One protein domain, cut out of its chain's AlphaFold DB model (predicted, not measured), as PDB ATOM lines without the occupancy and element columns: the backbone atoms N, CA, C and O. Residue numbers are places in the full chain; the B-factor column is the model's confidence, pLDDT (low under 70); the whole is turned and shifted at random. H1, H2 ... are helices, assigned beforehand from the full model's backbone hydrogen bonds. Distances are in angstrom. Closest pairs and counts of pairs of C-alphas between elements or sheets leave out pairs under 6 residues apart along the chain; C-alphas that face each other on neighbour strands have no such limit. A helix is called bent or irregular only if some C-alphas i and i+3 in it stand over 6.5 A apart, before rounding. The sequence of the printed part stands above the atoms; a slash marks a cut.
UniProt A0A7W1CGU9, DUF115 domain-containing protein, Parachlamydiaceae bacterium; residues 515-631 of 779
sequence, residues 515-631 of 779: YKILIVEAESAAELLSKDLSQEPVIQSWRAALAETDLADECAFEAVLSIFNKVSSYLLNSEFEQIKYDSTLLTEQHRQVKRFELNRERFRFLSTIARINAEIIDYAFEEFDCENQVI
ATOM      1  N   TYR A 515      38.857 -27.143 -20.010       97.44
ATOM      2  CA  TYR A 515      37.851 -26.928 -21.057       97.44
ATOM      3  C   TYR A 515      37.620 -25.453 -21.376       97.44
ATOM      4  O   TYR A 515      37.367 -25.133 -22.534       97.44
ATOM      5  N   LYS A 516      37.730 -24.532 -20.408       96.81
ATOM      6  CA  LYS A 516      37.664 -23.089 -20.702       96.81
ATOM      7  C   LYS A 516      38.747 -22.663 -21.689       96.81
ATOM      8  O   LYS A 516      38.458 -21.866 -22.579       96.81
ATOM      9  N   ILE A 517      39.960 -23.208 -21.568       95.12
ATOM     10  CA  ILE A 517      41.047 -22.954 -22.524       95.12
ATOM     11  C   ILE A 517      40.639 -23.444 -23.921       95.12
ATOM     12  O   ILE A 517      40.741 -22.682 -24.881       95.12
ATOM     13  N   LEU A 518      40.110 -24.667 -24.028       94.81
ATOM     14  CA  LEU A 518      39.678 -25.252 -25.306       94.81
ATOM     15  C   LEU A 518      38.493 -24.515 -25.945       94.81
ATOM     16  O   LEU A 518      38.441 -24.373 -27.165       94.81
ATOM     17  N   ILE A 519      37.556 -24.012 -25.139       94.69
ATOM     18  CA  ILE A 519      36.426 -23.196 -25.605       94.69
ATOM     19  C   ILE A 519      36.937 -21.901 -26.240       94.69
ATOM     20  O   ILE A 519      36.542 -21.580 -27.359       94.69
ATOM     21  N   VAL A 520      37.835 -21.184 -25.554       93.06
ATOM     22  CA  VAL A 520      38.412 -19.925 -26.051       93.06
ATOM     23  C   VAL A 520      39.241 -20.155 -27.316       93.06
ATOM     24  O   VAL A 520      39.176 -19.350 -28.246       93.06
ATOM     25  N   GLU A 521      39.992 -21.256 -27.383       90.06
ATOM     26  CA  GLU A 521      40.745 -21.639 -28.582       90.06
ATOM     27  C   GLU A 521      39.802 -21.907 -29.766       90.06
ATOM     28  O   GLU A 521      40.004 -21.355 -30.847       90.06
ATOM     29  N   ALA A 522      38.746 -22.702 -29.563       88.69
ATOM     30  CA  ALA A 522      37.775 -23.022 -30.608       88.69
ATOM     31  C   ALA A 522      37.026 -21.772 -31.108       88.69
ATOM     32  O   ALA A 522      36.814 -21.620 -32.310       88.69
ATOM     33  N   GLU A 523      36.668 -20.851 -30.206       89.31
ATOM     34  CA  GLU A 523      36.084 -19.548 -30.555       89.31
ATOM     35  C   GLU A 523      37.047 -18.700 -31.382       89.31
ATOM     36  O   GLU A 523      36.677 -18.201 -32.444       89.31
ATOM     37  N   SER A 524      38.296 -18.589 -30.932       87.06
ATOM     38  CA  SER A 524      39.325 -17.807 -31.619       87.06
ATOM     39  C   SER A 524      39.614 -18.366 -33.014       87.06
ATOM     40  O   SER A 524      39.715 -17.602 -33.973       87.06
ATOM     41  N   ALA A 525      39.695 -19.693 -33.150       84.75
ATOM     42  CA  ALA A 525      39.907 -20.360 -34.429       84.75
ATOM     43  C   ALA A 525      38.737 -20.128 -35.400       84.75
ATOM     44  O   ALA A 525      38.962 -19.765 -36.557       84.75
ATOM     45  N   ALA A 526      37.491 -20.267 -34.930       84.12
ATOM     46  CA  ALA A 526      36.297 -19.992 -35.732       84.12
ATOM     47  C   ALA A 526      36.210 -18.513 -36.163       84.12
ATOM     48  O   ALA A 526      35.881 -18.208 -37.312       84.12
ATOM     49  N   GLU A 527      36.543 -17.574 -35.271       84.69
ATOM     50  CA  GLU A 527      36.562 -16.140 -35.577       84.69
ATOM     51  C   GLU A 527      37.647 -15.743 -36.585       84.69
ATOM     52  O   GLU A 527      37.405 -14.898 -37.447       84.69
ATOM     53  N   LEU A 528      38.849 -16.313 -36.482       81.56
ATOM     54  CA  LEU A 528      39.939 -16.031 -37.420       81.56
ATOM     55  C   LEU A 528      39.583 -16.514 -38.828       81.56
ATOM     56  O   LEU A 528      39.643 -15.736 -39.781       81.56
ATOM     57  N   LEU A 529      39.118 -17.762 -38.935       78.62
ATOM     58  CA  LEU A 529      38.722 -18.372 -40.206       78.62
ATOM     59  C   LEU A 529      37.511 -17.684 -40.852       78.62
ATOM     60  O   LEU A 529      37.401 -17.664 -42.074       78.62
ATOM     61  N   SER A 530      36.610 -17.097 -40.056       77.94
ATOM     62  CA  SER A 530      35.457 -16.350 -40.580       77.94
ATOM     63  C   SER A 530      35.796 -14.926 -41.041       77.94
ATOM     64  O   SER A 530      35.095 -14.393 -41.901       77.94
ATOM     65  N   LYS A 531      36.860 -14.298 -40.511       78.50
ATOM     66  CA  LYS A 531      37.281 -12.929 -40.876       78.50
ATOM     67  C   LYS A 531      38.155 -12.874 -42.130       78.50
ATOM     68  O   LYS A 531      38.069 -11.896 -42.870       78.50
ATOM     69  N   ASP A 532      38.984 -13.888 -42.374       69.75
ATOM     70  CA  ASP A 532      39.865 -13.957 -43.545       69.75
ATOM     71  C   ASP A 532      39.944 -15.387 -44.098       69.75
ATOM     72  O   ASP A 532      40.729 -16.223 -43.649       69.75
ATOM     73  N   LEU A 533      39.134 -15.642 -45.129       59.66
ATOM     74  CA  LEU A 533      39.014 -16.936 -45.811       59.66
ATOM     75  C   LEU A 533      40.282 -17.351 -46.586       59.66
ATOM     76  O   LEU A 533      40.289 -18.405 -47.217       59.66
ATOM     77  N   SER A 534      41.345 -16.542 -46.585       60.12
ATOM     78  CA  SER A 534      42.623 -16.866 -47.232       60.12
ATOM     79  C   SER A 534      43.704 -17.384 -46.273       60.12
ATOM     80  O   SER A 534      44.768 -17.797 -46.734       60.12
ATOM     81  N   GLN A 535      43.443 -17.402 -44.958       59.78
ATOM     82  CA  GLN A 535      44.407 -17.865 -43.955       59.78
ATOM     83  C   GLN A 535      44.560 -19.393 -43.946       59.78
ATOM     84  O   GLN A 535      43.602 -20.140 -44.161       59.78
ATOM     85  N   GLU A 536      45.792 -19.853 -43.702       59.59
ATOM     86  CA  GLU A 536      46.108 -21.274 -43.523       59.59
ATOM     87  C   GLU A 536      45.354 -21.873 -42.320       59.59
ATOM     88  O   GLU A 536      45.025 -21.146 -41.377       59.59
ATOM     89  N   PRO A 537      45.064 -23.190 -42.332       58.00
ATOM     90  CA  PRO A 537      44.363 -23.848 -41.235       58.00
ATOM     91  C   PRO A 537      45.069 -23.594 -39.898       58.00
ATOM     92  O   PRO A 537      46.288 -23.730 -39.786       58.00
ATOM     93  N   VAL A 538      44.281 -23.229 -38.884       64.12
ATOM     94  CA  VAL A 538      44.778 -22.903 -37.542       64.12
ATOM     95  C   VAL A 538      45.487 -24.128 -36.959       64.12
ATOM     96  O   VAL A 538      44.853 -25.142 -36.670       64.12
ATOM     97  N   ILE A 539      46.809 -24.039 -36.789       64.75
ATOM     98  CA  ILE A 539      47.580 -25.021 -36.022       64.75
ATOM     99  C   ILE A 539      47.122 -24.897 -34.568       64.75
ATOM    100  O   ILE A 539      47.198 -23.807 -33.998       64.75
ATOM    101  N   GLN A 540      46.647 -26.000 -33.986       74.56
ATOM    102  CA  GLN A 540      46.254 -26.078 -32.577       74.56
ATOM    103  C   GLN A 540      47.338 -25.448 -31.689       74.56
ATOM    104  O   GLN A 540      48.513 -25.816 -31.793       74.56
ATOM    105  N   SER A 541      46.973 -24.493 -30.825       83.94
ATOM    106  CA  SER A 541      47.963 -23.877 -29.945       83.94
ATOM    107  C   SER A 541      48.552 -24.894 -28.964       83.94
ATOM    108  O   SER A 541      47.889 -25.834 -28.525       83.94
ATOM    109  N   TRP A 542      49.803 -24.676 -28.541       85.62
ATOM    110  CA  TRP A 542      50.430 -25.503 -27.502       85.62
ATOM    111  C   TRP A 542      49.629 -25.496 -26.189       85.62
ATOM    112  O   TRP A 542      49.700 -26.453 -25.427       85.62
ATOM    113  N   ARG A 543      48.854 -24.430 -25.931       86.62
ATOM    114  CA  ARG A 543      47.972 -24.321 -24.761       86.62
ATOM    115  C   ARG A 543      46.783 -25.266 -24.872       86.62
ATOM    116  O   ARG A 543      46.427 -25.881 -23.877       86.62
ATOM    117  N   ALA A 544      46.193 -25.383 -26.059       88.25
ATOM    118  CA  ALA A 544      45.121 -26.336 -26.312       88.25
ATOM    119  C   ALA A 544      45.633 -27.783 -26.259       88.25
ATOM    120  O   ALA A 544      45.020 -28.611 -25.595       88.25
ATOM    121  N   ALA A 545      46.796 -28.067 -26.853       89.19
ATOM    122  CA  ALA A 545      47.413 -29.393 -26.774       89.19
ATOM    123  C   ALA A 545      47.764 -29.798 -25.326       89.19
ATOM    124  O   ALA A 545      47.546 -30.941 -24.928       89.19
ATOM    125  N   LEU A 546      48.271 -28.855 -24.520       92.19
ATOM    126  CA  LEU A 546      48.517 -29.081 -23.095       92.19
ATOM    127  C   LEU A 546      47.208 -29.328 -22.338       92.19
ATOM    128  O   LEU A 546      47.124 -30.309 -21.617       92.19
ATOM    129  N   ALA A 547      46.175 -28.508 -22.552       93.19
ATOM    130  CA  ALA A 547      44.881 -28.679 -21.891       93.19
ATOM    131  C   ALA A 547      44.218 -30.030 -22.222       93.19
ATOM    132  O   ALA A 547      43.606 -30.635 -21.347       93.19
ATOM    133  N   GLU A 548      44.343 -30.522 -23.459       92.56
ATOM    134  CA  GLU A 548      43.882 -31.866 -23.843       92.56
ATOM    135  C   GLU A 548      44.679 -32.978 -23.155       92.56
ATOM    136  O   GLU A 548      44.090 -33.973 -22.733       92.56
ATOM    137  N   THR A 549      45.996 -32.803 -23.019       93.25
ATOM    138  CA  THR A 549      46.864 -33.759 -22.312       93.25
ATOM    139  C   THR A 549      46.519 -33.794 -20.825       93.25
ATOM    140  O   THR A 549      46.245 -34.863 -20.290       93.25
ATOM    141  N   ASP A 550      46.429 -32.627 -20.186       95.00
ATOM    142  CA  ASP A 550      46.066 -32.500 -18.777       95.00
ATOM    143  C   ASP A 550      44.679 -33.108 -18.519       95.00
ATOM    144  O   ASP A 550      44.505 -33.847 -17.559       95.00
ATOM    145  N   LEU A 551      43.695 -32.872 -19.400       94.94
ATOM    146  CA  LEU A 551      42.374 -33.509 -19.307       94.94
ATOM    147  C   LEU A 551      42.452 -35.037 -19.338       94.94
ATOM    148  O   LEU A 551      41.718 -35.680 -18.596       94.94
ATOM    149  N   ALA A 552      43.302 -35.614 -20.188       91.25
ATOM    150  CA  ALA A 552      43.452 -37.064 -20.281       91.25
ATOM    151  C   ALA A 552      44.080 -37.677 -19.016       91.25
ATOM    152  O   ALA A 552      43.778 -38.827 -18.695       91.25
ATOM    153  N   ASP A 553      44.901 -36.911 -18.293       94.38
ATOM    154  CA  ASP A 553      45.563 -37.335 -17.054       94.38
ATOM    155  C   ASP A 553      44.681 -37.157 -15.799       94.38
ATOM    156  O   ASP A 553      44.967 -37.724 -14.739       94.38
ATOM    157  N   GLU A 554      43.593 -36.384 -15.883       96.94
ATOM    158  CA  GLU A 554      42.682 -36.153 -14.759       96.94
ATOM    159  C   GLU A 554      41.785 -37.367 -14.472       96.94
ATOM    160  O   GLU A 554      41.019 -37.832 -15.319       96.94
ATOM    161  N   CYS A 555      41.763 -37.822 -13.216       95.38
ATOM    162  CA  CYS A 555      40.928 -38.958 -12.813       95.38
ATOM    163  C   CYS A 555      39.421 -38.699 -13.009       95.38
ATOM    164  O   CYS A 555      38.673 -39.621 -13.334       95.38
ATOM    165  N   ALA A 556      38.969 -37.448 -12.871       96.31
ATOM    166  CA  ALA A 556      37.587 -37.063 -13.137       96.31
ATOM    167  C   ALA A 556      37.201 -37.189 -14.616       96.31
ATOM    168  O   ALA A 556      36.015 -37.359 -14.925       96.31
ATOM    169  N   PHE A 557      38.166 -37.100 -15.538       94.88
ATOM    170  CA  PHE A 557      37.882 -37.298 -16.952       94.88
ATOM    171  C   PHE A 557      37.426 -38.730 -17.205       94.88
ATOM    172  O   PHE A 557      36.357 -38.934 -17.774       94.88
ATOM    173  N   GLU A 558      38.177 -39.714 -16.713       92.12
ATOM    174  CA  GLU A 558      37.808 -41.123 -16.824       92.12
ATOM    175  C   GLU A 558      36.533 -41.435 -16.028       92.12
ATOM    176  O   GLU A 558      35.575 -41.967 -16.593       92.12
ATOM    177  N   ALA A 559      36.494 -41.040 -14.751       92.75
ATOM    178  CA  ALA A 559      35.448 -41.433 -13.810       92.75
ATOM    179  C   ALA A 559      34.077 -40.793 -14.083       92.75
ATOM    180  O   ALA A 559      33.051 -41.391 -13.765       92.75
ATOM    181  N   VAL A 560      34.042 -39.572 -14.629       92.88
ATOM    182  CA  VAL A 560      32.800 -38.799 -14.793       92.88
ATOM    183  C   VAL A 560      32.604 -38.349 -16.233       92.88
ATOM    184  O   VAL A 560      31.528 -38.538 -16.790       92.88
ATOM    185  N   LEU A 561      33.604 -37.726 -16.858       92.31
ATOM    186  CA  LEU A 561      33.386 -36.992 -18.111       92.31
ATOM    187  C   LEU A 561      33.412 -37.878 -19.359       92.31
ATOM    188  O   LEU A 561      32.837 -37.500 -20.377       92.31
ATOM    189  N   SER A 562      34.039 -39.049 -19.295       89.25
ATOM    190  CA  SER A 562      34.227 -39.952 -20.432       89.25
ATOM    191  C   SER A 562      32.892 -40.414 -21.034       89.25
ATOM    192  O   SER A 562      32.726 -40.382 -22.255       89.25
ATOM    193  N   ILE A 563      31.912 -40.766 -20.193       84.25
ATOM    194  CA  ILE A 563      30.565 -41.172 -20.616       84.25
ATOM    195  C   ILE A 563      29.822 -40.009 -21.284       84.25
ATOM    196  O   ILE A 563      29.290 -40.164 -22.381       84.25
ATOM    197  N   PHE A 564      29.880 -38.805 -20.709       85.44
ATOM    198  CA  PHE A 564      29.260 -37.614 -21.298       85.44
ATOM    199  C   PHE A 564      29.957 -37.167 -22.585       85.44
ATOM    200  O   PHE A 564      29.308 -36.649 -23.494       85.44
ATOM    201  N   ASN A 565      31.266 -37.390 -22.707       86.69
ATOM    202  CA  ASN A 565      32.007 -37.136 -23.938       86.69
ATOM    203  C   ASN A 565      31.570 -38.100 -25.052       86.69
ATOM    204  O   ASN A 565      31.379 -37.672 -26.189       86.69
ATOM    205  N   LYS A 566      31.326 -39.377 -24.725       80.50
ATOM    206  CA  LYS A 566      30.734 -40.347 -25.661       80.50
ATOM    207  C   LYS A 566      29.319 -39.923 -26.069       80.50
ATOM    208  O   LYS A 566      29.065 -39.777 -27.259       80.50
ATOM    209  N   VAL A 567      28.435 -39.645 -25.104       76.81
ATOM    210  CA  VAL A 567      27.041 -39.217 -25.357       76.81
ATOM    211  C   VAL A 567      26.981 -37.947 -26.208       76.81
ATOM    212  O   VAL A 567      26.283 -37.917 -27.215       76.81
ATOM    213  N   SER A 568      27.752 -36.912 -25.863       78.56
ATOM    214  CA  SER A 568      27.799 -35.677 -26.659       78.56
ATOM    215  C   SER A 568      28.375 -35.903 -28.055       78.56
ATOM    216  O   SER A 568      27.875 -35.322 -29.013       78.56
ATOM    217  N   SER A 569      29.367 -36.784 -28.203       74.75
ATOM    218  CA  SER A 569      29.878 -37.154 -29.525       74.75
ATOM    219  C   SER A 569      28.810 -37.853 -30.368       74.75
ATOM    220  O   SER A 569      28.710 -37.548 -31.549       74.75
ATOM    221  N   TYR A 570      27.974 -38.718 -29.779       69.38
ATOM    222  CA  TYR A 570      26.845 -39.336 -30.487       69.38
ATOM    223  C   TYR A 570      25.803 -38.307 -30.930       69.38
ATOM    224  O   TYR A 570      25.406 -38.315 -32.093       69.38
ATOM    225  N   LEU A 571      25.405 -37.396 -30.036       69.44
ATOM    226  CA  LEU A 571      24.417 -36.357 -30.345       69.44
ATOM    227  C   LEU A 571      24.884 -35.427 -31.474       69.44
ATOM    228  O   LEU A 571      24.085 -35.050 -32.327       69.44
ATOM    229  N   LEU A 572      26.177 -35.096 -31.503       72.62
ATOM    230  CA  LEU A 572      26.763 -34.210 -32.511       72.62
ATOM    231  C   LEU A 572      27.172 -34.939 -33.800       72.62
ATOM    232  O   LEU A 572      27.496 -34.288 -34.791       72.62
ATOM    233  N   ASN A 573      27.190 -36.277 -33.823       69.50
ATOM    234  CA  ASN A 573      27.707 -37.029 -34.971       69.50
ATOM    235  C   ASN A 573      26.883 -36.786 -36.245       69.50
ATOM    236  O   ASN A 573      27.441 -36.676 -37.334       69.50
ATOM    237  N   SER A 574      25.560 -36.650 -36.107       63.50
ATOM    238  CA  SER A 574      24.671 -36.301 -37.220       63.50
ATOM    239  C   SER A 574      25.036 -34.940 -37.827       63.50
ATOM    240  O   SER A 574      25.155 -34.821 -39.045       63.50
ATOM    241  N   GLU A 575      25.319 -33.942 -36.991       71.25
ATOM    242  CA  GLU A 575      25.743 -32.605 -37.414       71.25
ATOM    243  C   GLU A 575      27.146 -32.627 -38.050       71.25
ATOM    244  O   GLU A 575      27.384 -31.969 -39.066       71.25
ATOM    245  N   PHE A 576      28.070 -33.443 -37.523       70.81
ATOM    246  CA  PHE A 576      29.395 -33.658 -38.121       70.81
ATOM    247  C   PHE A 576      29.339 -34.305 -39.508       70.81
ATOM    248  O   PHE A 576      30.108 -33.915 -40.392       70.81
ATOM    249  N   GLU A 577      28.448 -35.274 -39.722       65.19
ATOM    250  CA  GLU A 577      28.237 -35.871 -41.041       65.19
ATOM    251  C   GLU A 577      27.561 -34.888 -41.998       65.19
ATOM    252  O   GLU A 577      28.014 -34.749 -43.135       65.19
ATOM    253  N   GLN A 578      26.563 -34.124 -41.536       65.12
ATOM    254  CA  GLN A 578      25.925 -33.082 -42.348       65.12
ATOM    255  C   GLN A 578      26.951 -32.077 -42.886       65.12
ATOM    256  O   GLN A 578      26.915 -31.760 -44.073       65.12
ATOM    257  N   ILE A 579      27.945 -31.667 -42.085       71.25
ATOM    258  CA  ILE A 579      29.025 -30.771 -42.541       71.25
ATOM    259  C   ILE A 579      29.766 -31.311 -43.779       71.25
ATOM    260  O   ILE A 579      30.211 -30.525 -44.619       71.25
ATOM    261  N   LYS A 580      29.946 -32.633 -43.911       66.25
ATOM    262  CA  LYS A 580      30.683 -33.219 -45.048       66.25
ATOM    263  C   LYS A 580      29.922 -33.076 -46.366       66.25
ATOM    264  O   LYS A 580      30.556 -32.902 -47.408       66.25
ATOM    265  N   TYR A 581      28.595 -33.152 -46.307       59.25
ATOM    266  CA  TYR A 581      27.714 -33.234 -47.474       59.25
ATOM    267  C   TYR A 581      26.895 -31.960 -47.716       59.25
ATOM    268  O   TYR A 581      26.244 -31.842 -48.752       59.25
ATOM    269  N   ASP A 582      26.951 -30.981 -46.809       61.38
ATOM    270  CA  ASP A 582      26.267 -29.700 -46.959       61.38
ATOM    271  C   ASP A 582      26.827 -28.910 -48.157       61.38
ATOM    272  O   ASP A 582      27.952 -28.395 -48.145       61.38
ATOM    273  N   SER A 583      26.012 -28.827 -49.209       56.19
ATOM    274  CA  SER A 583      26.313 -28.099 -50.444       56.19
ATOM    275  C   SER A 583      26.319 -26.576 -50.269       56.19
ATOM    276  O   SER A 583      26.893 -25.873 -51.100       56.19
ATOM    277  N   THR A 584      25.733 -26.057 -49.183       59.22
ATOM    278  CA  THR A 584      25.765 -24.629 -48.841       59.22
ATOM    279  C   THR A 584      27.108 -24.218 -48.229       59.22
ATOM    280  O   THR A 584      27.545 -23.077 -48.396       59.22
ATOM    281  N   LEU A 585      27.831 -25.163 -47.615       62.69
ATOM    282  CA  LEU A 585      29.204 -24.989 -47.137       62.69
ATOM    283  C   LEU A 585      30.185 -25.206 -48.302       62.69
ATOM    284  O   LEU A 585      30.892 -26.210 -48.387       62.69
ATOM    285  N   LEU A 586      30.220 -24.228 -49.210       59.38
ATOM    286  CA  LEU A 586      30.911 -24.281 -50.509       59.38
ATOM    287  C   LEU A 586      32.442 -24.488 -50.435       59.38
ATOM    288  O   LEU A 586      33.069 -24.755 -51.458       59.38
ATOM    289  N   THR A 587      33.065 -24.369 -49.257       73.19
ATOM    290  CA  THR A 587      34.525 -24.503 -49.075       73.19
ATOM    291  C   THR A 587      34.858 -25.344 -47.843       73.19
ATOM    292  O   THR A 587      34.159 -25.240 -46.833       73.19
ATOM    293  N   GLU A 588      35.992 -26.052 -47.849       74.31
ATOM    294  CA  GLU A 588      36.489 -26.779 -46.664       74.31
ATOM    295  C   GLU A 588      36.693 -25.863 -45.440       74.31
ATOM    296  O   GLU A 588      36.533 -26.302 -44.308       74.31
ATOM    297  N   GLN A 589      36.954 -24.568 -45.640       73.00
ATOM    298  CA  GLN A 589      37.109 -23.594 -44.553       73.00
ATOM    299  C   GLN A 589      35.791 -23.328 -43.811       73.00
ATOM    300  O   GLN A 589      35.759 -23.389 -42.586       73.00
ATOM    301  N   HIS A 590      34.680 -23.129 -44.531       77.00
ATOM    302  CA  HIS A 590      33.337 -23.048 -43.934       77.00
ATOM    303  C   HIS A 590      32.989 -24.318 -43.136       77.00
ATOM    304  O   HIS A 590      32.441 -24.235 -42.035       77.00
ATOM    305  N   ARG A 591      33.381 -25.496 -43.642       79.56
ATOM    306  CA  ARG A 591      33.232 -26.765 -42.913       79.56
ATOM    307  C   ARG A 591      34.080 -26.801 -41.641       79.56
ATOM    308  O   ARG A 591      33.598 -27.254 -40.607       79.56
ATOM    309  N   GLN A 592      35.315 -26.302 -41.685       80.19
ATOM    310  CA  GLN A 592      36.176 -26.198 -40.503       80.19
ATOM    311  C   GLN A 592      35.618 -25.236 -39.451       80.19
ATOM    312  O   GLN A 592      35.599 -25.599 -38.278       80.19
ATOM    313  N   VAL A 593      35.103 -24.065 -39.845       83.19
ATOM    314  CA  VAL A 593      34.430 -23.133 -38.920       83.19
ATOM    315  C   VAL A 593      33.294 -23.845 -38.192       83.19
ATOM    316  O   VAL A 593      33.248 -23.824 -36.963       83.19
ATOM    317  N   LYS A 594      32.436 -24.568 -38.925       83.69
ATOM    318  CA  LYS A 594      31.338 -25.317 -38.308       83.69
ATOM    319  C   LYS A 594      31.839 -26.416 -37.363       83.69
ATOM    320  O   LYS A 594      31.298 -26.564 -36.273       83.69
ATOM    321  N   ARG A 595      32.917 -27.132 -37.709       85.69
ATOM    322  CA  ARG A 595      33.555 -28.107 -36.799       85.69
ATOM    323  C   ARG A 595      34.053 -27.454 -35.504       85.69
ATOM    324  O   ARG A 595      33.871 -28.036 -34.437       85.69
ATOM    325  N   PHE A 596      34.656 -26.263 -35.572       87.19
ATOM    326  CA  PHE A 596      35.071 -25.521 -34.376       87.19
ATOM    327  C   PHE A 596      33.875 -25.081 -33.525       87.19
ATOM    328  O   PHE A 596      33.930 -25.201 -32.302       87.19
ATOM    329  N   GLU A 597      32.776 -24.642 -34.144       87.19
ATOM    330  CA  GLU A 597      31.538 -24.306 -33.428       87.19
ATOM    331  C   GLU A 597      30.947 -25.508 -32.679       87.19
ATOM    332  O   GLU A 597      30.625 -25.376 -31.499       87.19
ATOM    333  N   LEU A 598      30.859 -26.676 -33.326       87.25
ATOM    334  CA  LEU A 598      30.349 -27.901 -32.693       87.25
ATOM    335  C   LEU A 598      31.265 -28.381 -31.560       87.25
ATOM    336  O   LEU A 598      30.803 -28.723 -30.473       87.25
ATOM    337  N   ASN A 599      32.586 -28.348 -31.770       88.56
ATOM    338  CA  ASN A 599      33.548 -28.678 -30.717       88.56
ATOM    339  C   ASN A 599      33.438 -27.719 -29.525       88.56
ATOM    340  O   ASN A 599      33.496 -28.162 -28.380       88.56
ATOM    341  N   ARG A 600      33.226 -26.421 -29.771       90.69
ATOM    342  CA  ARG A 600      32.978 -25.433 -28.713       90.69
ATOM    343  C   ARG A 600      31.738 -25.789 -27.896       90.69
ATOM    344  O   ARG A 600      31.782 -25.702 -26.670       90.69
ATOM    345  N   GLU A 601      30.643 -26.180 -28.542       89.56
ATOM    346  CA  GLU A 601      29.421 -26.609 -27.849       89.56
ATOM    347  C   GLU A 601      29.660 -27.869 -27.015       89.56
ATOM    348  O   GLU A 601      29.315 -27.890 -25.830       89.56
ATOM    349  N   ARG A 602      30.373 -28.857 -27.572       90.44
ATOM    350  CA  ARG A 602      30.810 -30.052 -26.838       90.44
ATOM    351  C   ARG A 602      31.637 -29.698 -25.600       90.44
ATOM    352  O   ARG A 602      31.357 -30.186 -24.507       90.44
ATOM    353  N   PHE A 603      32.641 -28.832 -25.738       94.38
ATOM    354  CA  PHE A 603      33.498 -28.430 -24.620       94.38
ATOM    355  C   PHE A 603      32.735 -27.633 -23.558       94.38
ATOM    356  O   PHE A 603      32.950 -27.854 -22.369       94.38
ATOM    357  N   ARG A 604      31.801 -26.754 -23.949       93.88
ATOM    358  CA  ARG A 604      30.916 -26.046 -23.003       93.88
ATOM    359  C   ARG A 604      30.040 -27.013 -22.214       93.88
ATOM    360  O   ARG A 604      29.894 -26.840 -21.002       93.88
ATOM    361  N   PHE A 605      29.492 -28.027 -22.877       91.25
ATOM    362  CA  PHE A 605      28.720 -29.078 -22.224       91.25
ATOM    363  C   PHE A 605      29.569 -29.823 -21.182       91.25
ATOM    364  O   PHE A 605      29.217 -29.832 -20.004       91.25
ATOM    365  N   LEU A 606      30.739 -30.341 -21.566       93.31
ATOM    366  CA  LEU A 606      31.629 -31.080 -20.657       93.31
ATOM    367  C   LEU A 606      32.157 -30.216 -19.502       93.31
ATOM    368  O   LEU A 606      32.167 -30.653 -18.352       93.31
ATOM    369  N   SER A 607      32.515 -28.961 -19.782       95.94
ATOM    370  CA  SER A 607      32.901 -27.970 -18.769       95.94
ATOM    371  C   SER A 607      31.787 -27.729 -17.746       95.94
ATOM    372  O   SER A 607      32.055 -27.592 -16.549       95.94
ATOM    373  N   THR A 608      30.531 -27.702 -18.202       94.06
ATOM    374  CA  THR A 608      29.354 -27.526 -17.343       94.06
ATOM    375  C   THR A 608      29.120 -28.751 -16.467       94.06
ATOM    376  O   THR A 608      28.912 -28.592 -15.266       94.06
ATOM    377  N   ILE A 609      29.214 -29.959 -17.030       92.88
ATOM    378  CA  ILE A 609      29.088 -31.217 -16.280       92.88
ATOM    379  C   ILE A 609      30.157 -31.315 -15.186       92.88
ATOM    380  O   ILE A 609      29.831 -31.686 -14.056       92.88
ATOM    381  N   ALA A 610      31.403 -30.943 -15.495       96.19
ATOM    382  CA  ALA A 610      32.500 -30.941 -14.532       96.19
ATOM    383  C   ALA A 610      32.206 -30.013 -13.338       96.19
ATOM    384  O   ALA A 610      32.258 -30.441 -12.185       96.19
ATOM    385  N   ARG A 611      31.810 -28.762 -13.620       96.88
ATOM    386  CA  ARG A 611      31.440 -27.776 -12.593       96.88
ATOM    387  C   ARG A 611      30.254 -28.242 -11.744       96.88
ATOM    388  O   ARG A 611      30.336 -28.196 -10.523       96.88
ATOM    389  N   ILE A 612      29.173 -28.703 -12.380       94.88
ATOM    390  CA  ILE A 612      27.964 -29.157 -11.677       94.88
ATOM    391  C   ILE A 612      28.295 -30.326 -10.748       94.88
ATOM    392  O   ILE A 612      27.871 -30.323  -9.600       94.88
ATOM    393  N   ASN A 613      29.082 -31.308 -11.193       95.69
ATOM    394  CA  ASN A 613      29.460 -32.429 -10.331       95.69
ATOM    395  C   ASN A 613      30.275 -31.985  -9.110       95.69
ATOM    396  O   ASN A 613      30.039 -32.492  -8.016       95.69
ATOM    397  N   ALA A 614      31.179 -31.013  -9.267       97.50
ATOM    398  CA  ALA A 614      31.911 -30.449  -8.135       97.50
ATOM    399  C   ALA A 614      30.971 -29.758  -7.124       97.50
ATOM    400  O   ALA A 614      31.150 -29.921  -5.919       97.50
ATOM    401  N   GLU A 615      29.945 -29.051  -7.607       96.88
ATOM    402  CA  GLU A 615      28.910 -28.418  -6.770       96.88
ATOM    403  C   GLU A 615      28.017 -29.447  -6.061       96.88
ATOM    404  O   GLU A 615      27.651 -29.257  -4.903       96.88
ATOM    405  N   ILE A 616      27.690 -30.565  -6.716       96.25
ATOM    406  CA  ILE A 616      26.911 -31.646  -6.098       96.25
ATOM    407  C   ILE A 616      27.704 -32.307  -4.957       96.25
ATOM    408  O   ILE A 616      27.113 -32.654  -3.935       96.25
ATOM    409  N   ILE A 617      29.026 -32.464  -5.095       97.69
ATOM    410  CA  ILE A 617      29.877 -32.983  -4.009       97.69
ATOM    411  C   ILE A 617      29.826 -32.052  -2.789       97.69
ATOM    412  O   ILE A 617      29.676 -32.534  -1.667       97.69
ATOM    413  N   ASP A 618      29.901 -30.734  -3.000       97.31
ATOM    414  CA  ASP A 618      29.760 -29.756  -1.914       97.31
ATOM    415  C   ASP A 618      28.396 -29.858  -1.237       97.31
ATOM    416  O   ASP A 618      28.318 -29.978  -0.015       97.31
ATOM    417  N   TYR A 619      27.333 -29.920  -2.035       96.00
ATOM    418  CA  TYR A 619      25.978 -30.107  -1.533       96.00
ATOM    419  C   TYR A 619      25.829 -31.390  -0.694       96.00
ATOM    420  O   TYR A 619      25.190 -31.367   0.358       96.00
ATOM    421  N   ALA A 620      26.442 -32.500  -1.118       96.62
ATOM    422  CA  ALA A 620      26.417 -33.755  -0.368       96.62
ATOM    423  C   ALA A 620      27.105 -33.628   1.003       96.62
ATOM    424  O   ALA A 620      26.603 -34.164   1.992       96.62
ATOM    425  N   PHE A 621      28.227 -32.901   1.088       96.44
ATOM    426  CA  PHE A 621      28.871 -32.621   2.374       96.44
ATOM    427  C   PHE A 621      28.021 -31.715   3.261       96.44
ATOM    428  O   PHE A 621      27.867 -32.015   4.444       96.44
ATOM    429  N   GLU A 622      27.463 -30.637   2.706       94.62
ATOM    430  CA  GLU A 622      26.627 -29.689   3.446       94.62
ATOM    431  C   GLU A 622      25.403 -30.375   4.061       94.62
ATOM    432  O   GLU A 622      25.167 -30.239   5.260       94.62
ATOM    433  N   GLU A 623      24.660 -31.163   3.278       93.06
ATOM    434  CA  GLU A 623      23.497 -31.902   3.780       93.06
ATOM    435  C   GLU A 623      23.897 -32.886   4.888       93.06
ATOM    436  O   GLU A 623      23.299 -32.880   5.967       93.06
ATOM    437  N   PHE A 624      24.932 -33.698   4.653       91.81
ATOM    438  CA  PHE A 624      25.385 -34.700   5.616       91.81
ATOM    439  C   PHE A 624      25.870 -34.066   6.928       91.81
ATOM    440  O   PHE A 624      25.588 -34.575   8.015       91.81
ATOM    441  N   ASP A 625      26.598 -32.950   6.852       89.31
ATOM    442  CA  ASP A 625      27.092 -32.243   8.031       89.31
ATOM    443  C   ASP A 625      25.949 -31.551   8.785       89.31
ATOM    444  O   ASP A 625      25.909 -31.632  10.014       89.31
ATOM    445  N   CYS A 626      24.986 -30.938   8.088       85.25
ATOM    446  CA  CYS A 626      23.791 -30.365   8.712       85.25
ATOM    447  C   CYS A 626      22.981 -31.419   9.477       85.25
ATOM    448  O   CYS A 626      22.591 -31.176  10.619       85.25
ATOM    449  N   GLU A 627      22.762 -32.599   8.895       75.06
ATOM    450  CA  GLU A 627      22.041 -33.687   9.565       75.06
ATOM    451  C   GLU A 627      22.770 -34.172  10.826       75.06
ATOM    452  O   GLU A 627      22.148 -34.362  11.872       75.06
ATOM    453  N   ASN A 628      24.095 -34.329  10.764       69.69
ATOM    454  CA  ASN A 628      24.875 -34.824  11.900       69.69
ATOM    455  C   ASN A 628      25.138 -33.762  12.980       69.69
ATOM    456  O   ASN A 628      25.364 -34.114  14.139       69.69
ATOM    457  N   GLN A 629      25.093 -32.468  12.646       59.34
ATOM    458  CA  GLN A 629      25.180 -31.383  13.631       59.34
ATOM    459  C   GLN A 629      23.936 -31.301  14.521       59.34
ATOM    460  O   GLN A 629      24.067 -31.000  15.704       59.34
ATOM    461  N   VAL A 630      22.752 -31.646  14.001       51.84
ATOM    462  CA  VAL A 630      21.505 -31.723  14.790       51.84
ATOM    463  C   VAL A 630      21.551 -32.858  15.834       51.84
ATOM    464  O   VAL A 630      20.784 -32.839  16.792       51.84
ATOM    465  N   ILE A 631      22.479 -33.815  15.695       47.34
ATOM    466  CA  ILE A 631      22.562 -35.042  16.507       47.34
ATOM    467  C   ILE A 631      23.663 -34.974  17.589       47.34
ATOM    468  O   ILE A 631      23.787 -35.894  18.390       47.34
TER     469      ILE A 631
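What this domain is: This is residues 515 to 631 of the 779 residues of the protein "DUF115 domain-containing protein" of Parachlamydiaceae bacterium (UniProt A0A7W1CGU9). One long helix, H4, has H1 and the kinked H3 alongside its first part, while its residues 614 to 629 stick out as a bare arm. H2 folds back beside residues 515 to 521 of H1. The 117 printed residues have four named helices, H1 to H4 in chain order: all helix. The whole is loose, with radius of gyration of the C-alphas 18.8 A, spanning 69 by 29 by 23 A.

How they stand to each other: H1, residues 515 to 531, and H2, residues 542 to 553, form a hairpin, touching at Leu 518 and Ala 544, closest C-alphas 5.6 A apart. H4, residues 588 to 629, touches H1 at a shallow tilt of 23 degrees, opposite ways; the closest C-alphas, of Ala 526 and Val 593, are 4.8 A apart. H3, residues 555 to 581, forms a hairpin with H4; the closest C-alphas, of Ile 579 and Arg 591, are 5.8 A apart. H3 is irregular, only just, with C-alphas 559 and 562 6.9 A apart. Every O i to N i+4 pair is within hydrogen-bond range in H1, H2 and H4, and 16 of 23 in H3.

Where its parts are: H1 begins at C-alpha 515 (37.851, -26.928, -21.057); H4, 61.5 A, ends at C-alpha 629 (25.180, -31.383, 13.631).

The domain as a whole: The printed part has no cut. Confidence is under 70 in 25 residues, among them 532 to 539.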